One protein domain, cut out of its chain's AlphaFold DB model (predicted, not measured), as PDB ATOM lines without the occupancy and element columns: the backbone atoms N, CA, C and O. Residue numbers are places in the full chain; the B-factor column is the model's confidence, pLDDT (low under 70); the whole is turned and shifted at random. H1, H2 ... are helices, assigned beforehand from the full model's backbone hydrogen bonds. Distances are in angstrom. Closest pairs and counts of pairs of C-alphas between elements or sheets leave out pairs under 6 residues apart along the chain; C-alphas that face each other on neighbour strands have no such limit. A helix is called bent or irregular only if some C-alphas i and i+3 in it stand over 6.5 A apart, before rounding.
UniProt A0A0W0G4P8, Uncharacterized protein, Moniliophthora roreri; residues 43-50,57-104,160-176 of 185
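What this domain is: This is residues 43 to 50, 57 to 104 and 160 to 176 of the 185 residues of an uncharacterized protein of Moniliophthora roreri (UniProt A0A0W0G4P8). One long helix, H3, sticks out of a small helical body with its residues 81 to 104; at its base H2 folds back beside it as a hairpin, H4 meets it nearly at a right angle, and short H1 packs on H4. Printed are 73 residues with four named helices, H1 to H4 in chain order, all helix; only just extended, close to loose, radius of gyration of the C-alphas 17.0 A, spans 52 by 26 by 24 A.

Where its parts are: H3, residues 70 to 104, begins at C-alpha 70 (18.720, -48.104, -22.409) and measures 51.3 A. H4, residues 160 to 176, measures 24.4 A and ends at C-alpha 176 (-1.736, -52.858, -20.383). H2 is residues 57 to 66, 15.9 A, irregular, with C-alphas 57 and 60 7.9 A apart; H1 is residues 46 to 50, 6.0 A.

How they stand to each other: H3, with residues 72 to 80 alone, touches H2 in a hairpin, at a shallow tilt of 23 degrees, opposite ways; the closest C-alphas, Ser 66 and Gln 73, are 5.3 A apart. Residues 71 to 75 of H3 alone touch H4, with residues 162 to 166 alone, about perpendicular at 83 degrees; the closest C-alphas, Leu 72 and Val 166, are 6.5 A apart. H1 touches residues 170 to 174 of H4 alone; the closest C-alphas, Leu 49 and Leu 170, are 7.1 A apart. H1 and H3 are apart. Every O i to N i+4 pair is within hydrogen-bond range in H1, H3 and H4, and 5 of 6 in H2.

The domain as a whole: Residues 51 to 56 and 105 to 159 are not printed; the C-alpha gaps are 13.0 A and 49.5 A. The H2 to H3 link is tight. Residue 176 has pLDDT under 70.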
ATOM      1  N   HIS A  43      -2.201 -59.936 -29.147       70.69
ATOM      2  CA  HIS A  43      -1.748 -59.626 -30.498       70.69
ATOM      3  C   HIS A  43      -2.466 -58.350 -30.940       70.69
ATOM      4  O   HIS A  43      -3.530 -58.462 -31.559       70.69
ATOM      5  N   PRO A  44      -1.958 -57.150 -30.594       75.88
ATOM      6  CA  PRO A  44      -2.564 -55.931 -31.098       75.88
ATOM      7  C   PRO A  44      -2.527 -55.975 -32.621       75.88
ATOM      8  O   PRO A  44      -1.544 -56.404 -33.239       75.88
ATOM      9  N   SER A  45      -3.615 -55.540 -33.237       82.25
ATOM     10  CA  SER A  45      -3.648 -55.355 -34.674       82.25
ATOM     11  C   SER A  45      -2.560 -54.352 -35.087       82.25
ATOM     12  O   SER A  45      -2.241 -53.422 -34.336       82.25
ATOM     13  N   PRO A  46      -2.014 -54.464 -36.309       80.19
ATOM     14  CA  PRO A  46      -1.094 -53.457 -36.832       80.19
ATOM     15  C   PRO A  46      -1.658 -52.029 -36.761       80.19
ATOM     16  O   PRO A  46      -0.897 -51.081 -36.601       80.19
ATOM     17  N   PHE A  47      -2.984 -51.868 -36.830       78.31
ATOM     18  CA  PHE A  47      -3.660 -50.579 -36.690       78.31
ATOM     19  C   PHE A  47      -3.625 -50.029 -35.261       78.31
ATOM     20  O   PHE A  47      -3.442 -48.829 -35.094       78.31
ATOM     21  N   GLU A  48      -3.764 -50.872 -34.237       82.00
ATOM     22  CA  GLU A  48      -3.639 -50.455 -32.832       82.00
ATOM     23  C   GLU A  48      -2.203 -50.046 -32.504       82.00
ATOM     24  O   GLU A  48      -1.990 -49.016 -31.866       82.00
ATOM     25  N   LEU A  49      -1.219 -50.789 -33.019       83.19
ATOM     26  CA  LEU A  49       0.189 -50.399 -32.933       83.19
ATOM     27  C   LEU A  49       0.442 -49.079 -33.663       83.19
ATOM     28  O   LEU A  49       1.099 -48.193 -33.125       83.19
ATOM     29  N   LEU A  50      -0.112 -48.913 -34.865       82.12
ATOM     30  CA  LEU A  50       0.013 -47.678 -35.630       82.12
ATOM     31  C   LEU A  50      -0.643 -46.499 -34.904       82.12
ATOM     32  O   LEU A  50      -0.080 -45.412 -34.876       82.12
ATOM     33  N   GLY A  57      -0.559 -38.650 -27.529       82.56
ATOM     34  CA  GLY A  57      -1.203 -38.783 -26.219       82.56
ATOM     35  C   GLY A  57      -0.589 -39.838 -25.298       82.56
ATOM     36  O   GLY A  57      -0.942 -39.902 -24.127       82.56
ATOM     37  N   HIS A  58       0.338 -40.642 -25.810       83.19
ATOM     38  CA  HIS A  58       0.930 -41.765 -25.096       83.19
ATOM     39  C   HIS A  58       2.442 -41.644 -24.865       83.19
ATOM     40  O   HIS A  58       3.073 -42.589 -24.392       83.19
ATOM     41  N   ASN A  59       3.038 -40.494 -25.189       86.56
ATOM     42  CA  ASN A  59       4.487 -40.301 -25.125       86.56
ATOM     43  C   ASN A  59       5.051 -40.483 -23.711       86.56
ATOM     44  O   ASN A  59       6.050 -41.177 -23.549       86.56
ATOM     45  N   ASP A  60       4.384 -39.937 -22.693       86.62
ATOM     46  CA  ASP A  60       4.836 -40.056 -21.301       86.62
ATOM     47  C   ASP A  60       4.796 -41.509 -20.824       86.62
ATOM     48  O   ASP A  60       5.681 -41.965 -20.106       86.62
ATOM     49  N   ALA A  61       3.792 -42.270 -21.260       83.44
ATOM     50  CA  ALA A  61       3.669 -43.679 -20.918       83.44
ATOM     51  C   ALA A  61       4.718 -44.537 -21.644       83.44
ATOM     52  O   ALA A  61       5.304 -45.419 -21.022       83.44
ATOM     53  N   LEU A  62       5.010 -44.240 -22.918       85.69
ATOM     54  CA  LEU A  62       6.124 -44.849 -23.657       85.69
ATOM     55  C   LEU A  62       7.463 -44.566 -22.964       85.69
ATOM     56  O   LEU A  62       8.254 -45.482 -22.749       85.69
ATOM     57  N   GLN A  63       7.699 -43.313 -22.570       87.50
ATOM     58  CA  GLN A  63       8.943 -42.901 -21.933       87.50
ATOM     59  C   GLN A  63       9.091 -43.519 -20.537       87.50
ATOM     60  O   GLN A  63      10.132 -44.105 -20.243       87.50
ATOM     61  N   ASN A  64       8.033 -43.494 -19.721       86.81
ATOM     62  CA  ASN A  64       8.015 -44.113 -18.397       86.81
ATOM     63  C   ASN A  64       8.236 -45.626 -18.458       86.81
ATOM     64  O   ASN A  64       9.040 -46.149 -17.692       86.81
ATOM     65  N   ALA A  65       7.564 -46.328 -19.373       81.19
ATOM     66  CA  ALA A  65       7.716 -47.775 -19.517       81.19
ATOM     67  C   ALA A  65       9.089 -48.173 -20.094       81.19
ATOM     68  O   ALA A  65       9.560 -49.279 -19.840       81.19
ATOM     69  N   SER A  66       9.757 -47.269 -20.821       86.31
ATOM     70  CA  SER A  66      11.138 -47.467 -21.286       86.31
ATOM     71  C   SER A  66      12.209 -47.147 -20.231       86.31
ATOM     72  O   SER A  66      13.384 -47.462 -20.440       86.31
ATOM     73  N   MET A  67      11.845 -46.536 -19.092       84.81
ATOM     74  CA  MET A  67      12.813 -46.208 -18.042       84.81
ATOM     75  C   MET A  67      13.454 -47.480 -17.481       84.81
ATOM     76  O   MET A  67      12.774 -48.378 -16.994       84.81
ATOM     77  N   GLY A  68      14.785 -47.545 -17.538       80.19
ATOM     78  CA  GLY A  68      15.555 -48.719 -17.117       80.19
ATOM     79  C   GLY A  68      15.924 -49.682 -18.250       80.19
ATOM     80  O   GLY A  68      16.640 -50.644 -17.988       80.19
ATOM     81  N   GLN A  69      15.517 -49.409 -19.497       84.56
ATOM     82  CA  GLN A  69      15.907 -50.168 -20.693       84.56
ATOM     83  C   GLN A  69      16.634 -49.247 -21.698       84.56
ATOM     84  O   GLN A  69      15.988 -48.639 -22.552       84.56
ATOM     85  N   PRO A  70      17.977 -49.104 -21.627       83.44
ATOM     86  CA  PRO A  70      18.720 -48.104 -22.409       83.44
ATOM     87  C   PRO A  70      18.568 -48.226 -23.934       83.44
ATOM     88  O   PRO A  70      18.448 -47.217 -24.628       83.44
ATOM     89  N   HIS A  71      18.550 -49.454 -24.458       80.19
ATOM     90  CA  HIS A  71      18.386 -49.723 -25.893       80.19
ATOM     91  C   HIS A  71      16.983 -49.323 -26.379       80.19
ATOM     92  O   HIS A  71      16.829 -48.721 -27.442       80.19
ATOM     93  N   LEU A  72      15.962 -49.579 -25.558       85.69
ATOM     94  CA  LEU A  72      14.585 -49.219 -25.854       85.69
ATOM     95  C   LEU A  72      14.362 -47.709 -25.733       85.69
ATOM     96  O   LEU A  72      13.689 -47.123 -26.576       85.69
ATOM     97  N   GLN A  73      14.968 -47.061 -24.740       88.25
ATOM     98  CA  GLN A  73      14.869 -45.616 -24.546       88.25
ATOM     99  C   GLN A  73      15.357 -44.845 -25.778       88.25
ATOM    100  O   GLN A  73      14.668 -43.942 -26.245       88.25
ATOM    101  N   PHE A  74      16.478 -45.261 -26.378       86.56
ATOM    102  CA  PHE A  74      16.962 -44.664 -27.625       86.56
ATOM    103  C   PHE A  74      15.953 -44.804 -28.776       86.56
ATOM    104  O   PHE A  74      15.707 -43.842 -29.512       86.56
ATOM    105  N   ALA A  75      15.342 -45.983 -28.928       87.12
ATOM    106  CA  ALA A  75      14.336 -46.232 -29.956       87.12
ATOM    107  C   ALA A  75      13.064 -45.390 -29.734       87.12
ATOM    108  O   ALA A  75      12.557 -44.770 -30.672       87.12
ATOM    109  N   ILE A  76      12.579 -45.316 -28.492       87.69
ATOM    110  CA  ILE A  76      11.386 -44.550 -28.112       87.69
ATOM    111  C   ILE A  76      11.614 -43.040 -28.267       87.69
ATOM    112  O   ILE A  76      10.790 -42.359 -28.878       87.69
ATOM    113  N   ASP A  77      12.747 -42.513 -27.804       89.38
ATOM    114  CA  ASP A  77      13.086 -41.095 -27.958       89.38
ATOM    115  C   ASP A  77      13.226 -40.706 -29.436       89.38
ATOM    116  O   ASP A  77      12.759 -39.643 -29.862       89.38
ATOM    117  N   SER A  78      13.838 -41.579 -30.245       88.25
ATOM    118  CA  SER A  78      13.953 -41.386 -31.694       88.25
ATOM    119  C   SER A  78      12.581 -41.348 -32.363       88.25
ATOM    120  O   SER A  78      12.316 -40.467 -33.183       88.25
ATOM    121  N   LEU A  79      11.675 -42.246 -31.969       87.88
ATOM    122  CA  LEU A  79      10.303 -42.278 -32.465       87.88
ATOM    123  C   LEU A  79       9.534 -40.990 -32.124       87.88
ATOM    124  O   LEU A  79       8.903 -40.395 -33.000       87.88
ATOM    125  N   ILE A  80       9.602 -40.531 -30.871       89.25
ATOM    126  CA  ILE A  80       8.937 -39.296 -30.428       89.25
ATOM    127  C   ILE A  80       9.468 -38.094 -31.220       89.25
ATOM    128  O   ILE A  80       8.690 -37.262 -31.699       89.25
ATOM    129  N   ARG A  81      10.790 -38.021 -31.413       90.94
ATOM    130  CA  ARG A  81      11.437 -36.949 -32.180       90.94
ATOM    131  C   ARG A  81      11.009 -36.947 -33.646       90.94
ATOM    132  O   ARG A  81      10.682 -35.882 -34.166       90.94
ATOM    133  N   LEU A  82      10.969 -38.111 -34.292       90.00
ATOM    134  CA  LEU A  82      10.495 -38.246 -35.673       90.00
ATOM    135  C   LEU A  82       9.043 -37.782 -35.814       90.00
ATOM    136  O   LEU A  82       8.712 -37.060 -36.754       90.00
ATOM    137  N   ARG A  83       8.179 -38.116 -34.850       88.69
ATOM    138  CA  ARG A  83       6.783 -37.665 -34.858       88.69
ATOM    139  C   ARG A  83       6.672 -36.144 -34.738       88.69
ATOM    140  O   ARG A  83       5.896 -35.527 -35.466       88.69
ATOM    141  N   ALA A  84       7.468 -35.528 -33.864       90.12
ATOM    142  CA  ALA A  84       7.518 -34.073 -33.731       90.12
ATOM    143  C   ALA A  84       8.013 -33.392 -35.022       90.12
ATOM    144  O   ALA A  84       7.442 -32.391 -35.452       90.12
ATOM    145  N   GLN A  85       9.027 -33.964 -35.681       93.12
ATOM    146  CA  GLN A  85       9.514 -33.482 -36.978       93.12
ATOM    147  C   GLN A  85       8.448 -33.592 -38.068       93.12
ATOM    148  O   GLN A  85       8.252 -32.643 -38.823       93.12
ATOM    149  N   HIS A  86       7.720 -34.707 -38.121       89.75
ATOM    150  CA  HIS A  86       6.613 -34.884 -39.057       89.75
ATOM    151  C   HIS A  86       5.509 -33.837 -38.840       89.75
ATOM    152  O   HIS A  86       5.048 -33.219 -39.797       89.75
ATOM    153  N   ALA A  87       5.130 -33.570 -37.585       90.00
ATOM    154  CA  ALA A  87       4.161 -32.522 -37.261       90.00
ATOM    155  C   ALA A  87       4.646 -31.125 -37.698       90.00
ATOM    156  O   ALA A  87       3.876 -30.359 -38.275       90.00
ATOM    157  N   SER A  88       5.929 -30.816 -37.484       94.94
ATOM    158  CA  SER A  88       6.537 -29.562 -37.942       94.94
ATOM    159  C   SER A  88       6.543 -29.442 -39.465       94.94
ATOM    160  O   SER A  88       6.251 -28.372 -39.991       94.94
ATOM    161  N   LEU A  89       6.866 -30.520 -40.182       96.19
ATOM    162  CA  LEU A  89       6.848 -30.536 -41.643       96.19
ATOM    163  C   LEU A  89       5.431 -30.303 -42.175       96.19
ATOM    164  O   LEU A  89       5.246 -29.509 -43.093       96.19
ATOM    165  N   ASN A  90       4.433 -30.941 -41.563       95.19
ATOM    166  CA  ASN A  90       3.037 -30.746 -41.932       95.19
ATOM    167  C   ASN A  90       2.601 -29.283 -41.741       95.19
ATOM    168  O   ASN A  90       1.952 -28.721 -42.615       95.19
ATOM    169  N   ALA A  91       3.013 -28.637 -40.646       96.31
ATOM    170  CA  ALA A  91       2.728 -27.220 -40.419       96.31
ATOM    171  C   ALA A  91       3.350 -26.310 -41.497       96.31
ATOM    172  O   ALA A  91       2.681 -25.407 -41.993       96.31
ATOM    173  N   ILE A  92       4.595 -26.585 -41.904       97.00
ATOM    174  CA  ILE A  92       5.273 -25.840 -42.978       97.00
ATOM    175  C   ILE A  92       4.535 -26.008 -44.311       97.00
ATOM    176  O   ILE A  92       4.381 -25.040 -45.058       97.00
ATOM    177  N   ILE A  93       4.078 -27.223 -44.621       97.25
ATOM    178  CA  ILE A  93       3.310 -27.503 -45.840       97.25
ATOM    179  C   ILE A  93       2.005 -26.700 -45.838       97.25
ATOM    180  O   ILE A  93       1.715 -26.022 -46.822       97.25
ATOM    181  N   GLU A  94       1.257 -26.712 -44.735       97.31
ATOM    182  CA  GLU A  94       0.008 -25.949 -44.614       97.31
ATOM    183  C   GLU A  94       0.235 -24.437 -44.748       97.31
ATOM    184  O   GLU A  94      -0.470 -23.764 -45.502       97.31
ATOM    185  N   GLU A  95       1.262 -23.895 -44.094       97.25
ATOM    186  CA  GLU A  95       1.631 -22.483 -44.225       97.25
ATOM    187  C   GLU A  95       2.002 -22.130 -45.677       97.25
ATOM    188  O   GLU A  95       1.531 -21.132 -46.230       97.25
ATOM    189  N   THR A  96       2.787 -22.985 -46.335       97.69
ATOM    190  CA  THR A  96       3.185 -22.805 -47.738       97.69
ATOM    191  C   THR A  96       1.975 -22.824 -48.673       97.69
ATOM    192  O   THR A  96       1.885 -21.992 -49.580       97.69
ATOM    193  N   ASN A  97       1.011 -23.717 -48.434       96.56
ATOM    194  CA  ASN A  97      -0.232 -23.789 -49.203       96.56
ATOM    195  C   ASN A  97      -1.045 -22.491 -49.079       96.56
ATOM    196  O   ASN A  97      -1.547 -21.975 -50.083       96.56
ATOM    197  N   VAL A  98      -1.120 -21.912 -47.875       97.06
ATOM    198  CA  VAL A  98      -1.783 -20.619 -47.635       97.06
ATOM    199  C   VAL A  98      -1.069 -19.481 -48.371       97.06
ATOM    200  O   VAL A  98      -1.723 -18.682 -49.049       97.06
ATOM    201  N   TYR A  99       0.264 -19.407 -48.301       96.31
ATOM    202  CA  TYR A  99       1.025 -18.391 -49.039       96.31
ATOM    203  C   TYR A  99       0.830 -18.500 -50.553       96.31
ATOM    204  O   TYR A  99       0.624 -17.480 -51.217       96.31
ATOM    205  N   ALA A 100       0.851 -19.715 -51.106       96.44
ATOM    206  CA  ALA A 100       0.644 -19.950 -52.533       96.44
ATOM    207  C   ALA A 100      -0.755 -19.506 -52.997       96.44
ATOM    208  O   ALA A 100      -0.898 -18.860 -54.044       96.44
ATOM    209  N   ALA A 101      -1.790 -19.789 -52.198       95.31
ATOM    210  CA  ALA A 101      -3.149 -19.323 -52.460       95.31
ATOM    211  C   ALA A 101      -3.245 -17.786 -52.437       95.31
ATOM    212  O   ALA A 101      -3.797 -17.189 -53.365       95.31
ATOM    213  N   ASN A 102      -2.645 -17.133 -51.436       94.56
ATOM    214  CA  ASN A 102      -2.640 -15.670 -51.312       94.56
ATOM    215  C   ASN A 102      -1.897 -14.982 -52.465       94.56
ATOM    216  O   ASN A 102      -2.357 -13.961 -52.980       94.56
ATOM    217  N   LEU A 103      -0.771 -15.547 -52.905       95.12
ATOM    218  CA  LEU A 103      -0.019 -15.031 -54.046       95.12
ATOM    219  C   LEU A 103      -0.856 -15.079 -55.331       95.12
ATOM    220  O   LEU A 103      -0.918 -14.098 -56.074       95.12
ATOM    221  N   THR A 104      -1.546 -16.200 -55.556       92.94
ATOM    222  CA  THR A 104      -2.429 -16.389 -56.714       92.94
ATOM    223  C   THR A 104      -3.591 -15.397 -56.674       92.94
ATOM    224  O   THR A 104      -3.870 -14.723 -57.665       92.94
ATOM    225  N   ARG A 160      17.654 -56.430 -36.141       83.94
ATOM    226  CA  ARG A 160      16.417 -57.227 -36.144       83.94
ATOM    227  C   ARG A 160      15.999 -57.639 -34.735       83.94
ATOM    228  O   ARG A 160      14.814 -57.538 -34.424       83.94
ATOM    229  N   ALA A 161      16.948 -58.025 -33.883       82.38
ATOM    230  CA  ALA A 161      16.681 -58.325 -32.478       82.38
ATOM    231  C   ALA A 161      16.123 -57.097 -31.740       82.38
ATOM    232  O   ALA A 161      15.087 -57.189 -31.085       82.38
ATOM    233  N   THR A 162      16.726 -55.923 -31.952       83.75
ATOM    234  CA  THR A 162      16.244 -54.654 -31.383       83.75
ATOM    235  C   THR A 162      14.821 -54.334 -31.850       83.75
ATOM    236  O   THR A 162      13.969 -53.945 -31.055       83.75
ATOM    237  N   VAL A 163      14.524 -54.520 -33.141       84.69
ATOM    238  CA  VAL A 163      13.172 -54.312 -33.690       84.69
ATOM    239  C   VAL A 163      12.162 -55.281 -33.070       84.69
ATOM    240  O   VAL A 163      11.042 -54.876 -32.758       84.69
ATOM    241  N   GLU A 164      12.540 -56.542 -32.864       86.06
ATOM    242  CA  GLU A 164      11.677 -57.538 -32.226       86.06
ATOM    243  C   GLU A 164      11.397 -57.198 -30.753       86.06
ATOM    244  O   GLU A 164      10.260 -57.331 -30.296       86.06
ATOM    245  N   GLU A 165      12.395 -56.711 -30.015       84.81
ATOM    246  CA  GLU A 165      12.222 -56.242 -28.636       84.81
ATOM    247  C   GLU A 165      11.302 -55.023 -28.554       84.81
ATOM    248  O   GLU A 165      10.365 -55.014 -27.753       84.81
ATOM    249  N   VAL A 166      11.493 -54.031 -29.431       85.06
ATOM    250  CA  VAL A 166      10.598 -52.868 -29.535       85.06
ATOM    251  C   VAL A 166       9.170 -53.319 -29.847       85.06
ATOM    252  O   VAL A 166       8.222 -52.844 -29.224       85.06
ATOM    253  N   TYR A 167       8.993 -54.270 -30.769       85.19
ATOM    254  CA  TYR A 167       7.680 -54.821 -31.101       85.19
ATOM    255  C   TYR A 167       7.014 -55.498 -29.895       85.19
ATOM    256  O   TYR A 167       5.852 -55.213 -29.593       85.19
ATOM    257  N   LYS A 168       7.744 -56.352 -29.168       85.75
ATOM    258  CA  LYS A 168       7.244 -57.020 -27.954       85.75
ATOM    259  C   LYS A 168       6.867 -56.012 -26.872       85.75
ATOM    260  O   LYS A 168       5.805 -56.143 -26.265       85.75
ATOM    261  N   PHE A 169       7.694 -54.989 -26.674       84.94
ATOM    262  CA  PHE A 169       7.421 -53.908 -25.734       84.94
ATOM    263  C   PHE A 169       6.130 -53.158 -26.079       84.94
ATOM    264  O   PHE A 169       5.267 -52.988 -25.218       84.94
ATOM    265  N   LEU A 170       5.953 -52.764 -27.344       84.81
ATOM    266  CA  LEU A 170       4.732 -52.090 -27.791       84.81
ATOM    267  C   LEU A 170       3.497 -52.984 -27.620       84.81
ATOM    268  O   LEU A 170       2.445 -52.495 -27.211       84.81
ATOM    269  N   CYS A 171       3.622 -54.293 -27.860       83.81
ATOM    270  CA  CYS A 171       2.532 -55.238 -27.620       83.81
ATOM    271  C   CYS A 171       2.135 -55.308 -26.142       83.81
ATOM    272  O   CYS A 171       0.945 -55.253 -25.832       83.81
ATOM    273  N   ALA A 172       3.113 -55.382 -25.235       82.00
ATOM    274  CA  ALA A 172       2.866 -55.379 -23.795       82.00
ATOM    275  C   ALA A 172       2.206 -54.070 -23.330       82.00
ATOM    276  O   ALA A 172       1.274 -54.097 -22.525       82.00
ATOM    277  N   LEU A 173       2.640 -52.933 -23.880       78.94
ATOM    278  CA  LEU A 173       2.073 -51.625 -23.566       78.94
ATOM    279  C   LEU A 173       0.617 -51.499 -24.040       78.94
ATOM    280  O   LEU A 173      -0.236 -51.071 -23.266       78.94
ATOM    281  N   CYS A 174       0.310 -51.933 -25.271       77.69
ATOM    282  CA  CYS A 174      -1.072 -51.998 -25.761       77.69
ATOM    283  C   CYS A 174      -1.947 -52.862 -24.844       77.69
ATOM    284  O   CYS A 174      -3.056 -52.469 -24.488       77.69
ATOM    285  N   ALA A 175      -1.436 -54.023 -24.436       77.44
ATOM    286  CA  ALA A 175      -2.166 -54.954 -23.592       77.44
ATOM    287  C   ALA A 175      -2.490 -54.351 -22.211       77.44
ATOM    288  O   ALA A 175      -3.601 -54.514 -21.707       77.44
ATOM    289  N   GLY A 176      -1.553 -53.586 -21.639       69.94
ATOM    290  CA  GLY A 176      -1.736 -52.858 -20.383       69.94
ATOM    291  C   GLY A 176      -2.755 -51.714 -20.440       69.94
ATOM    292  O   GLY A 176      -3.266 -51.321 -19.398       69.94
TER     293      GLY A 176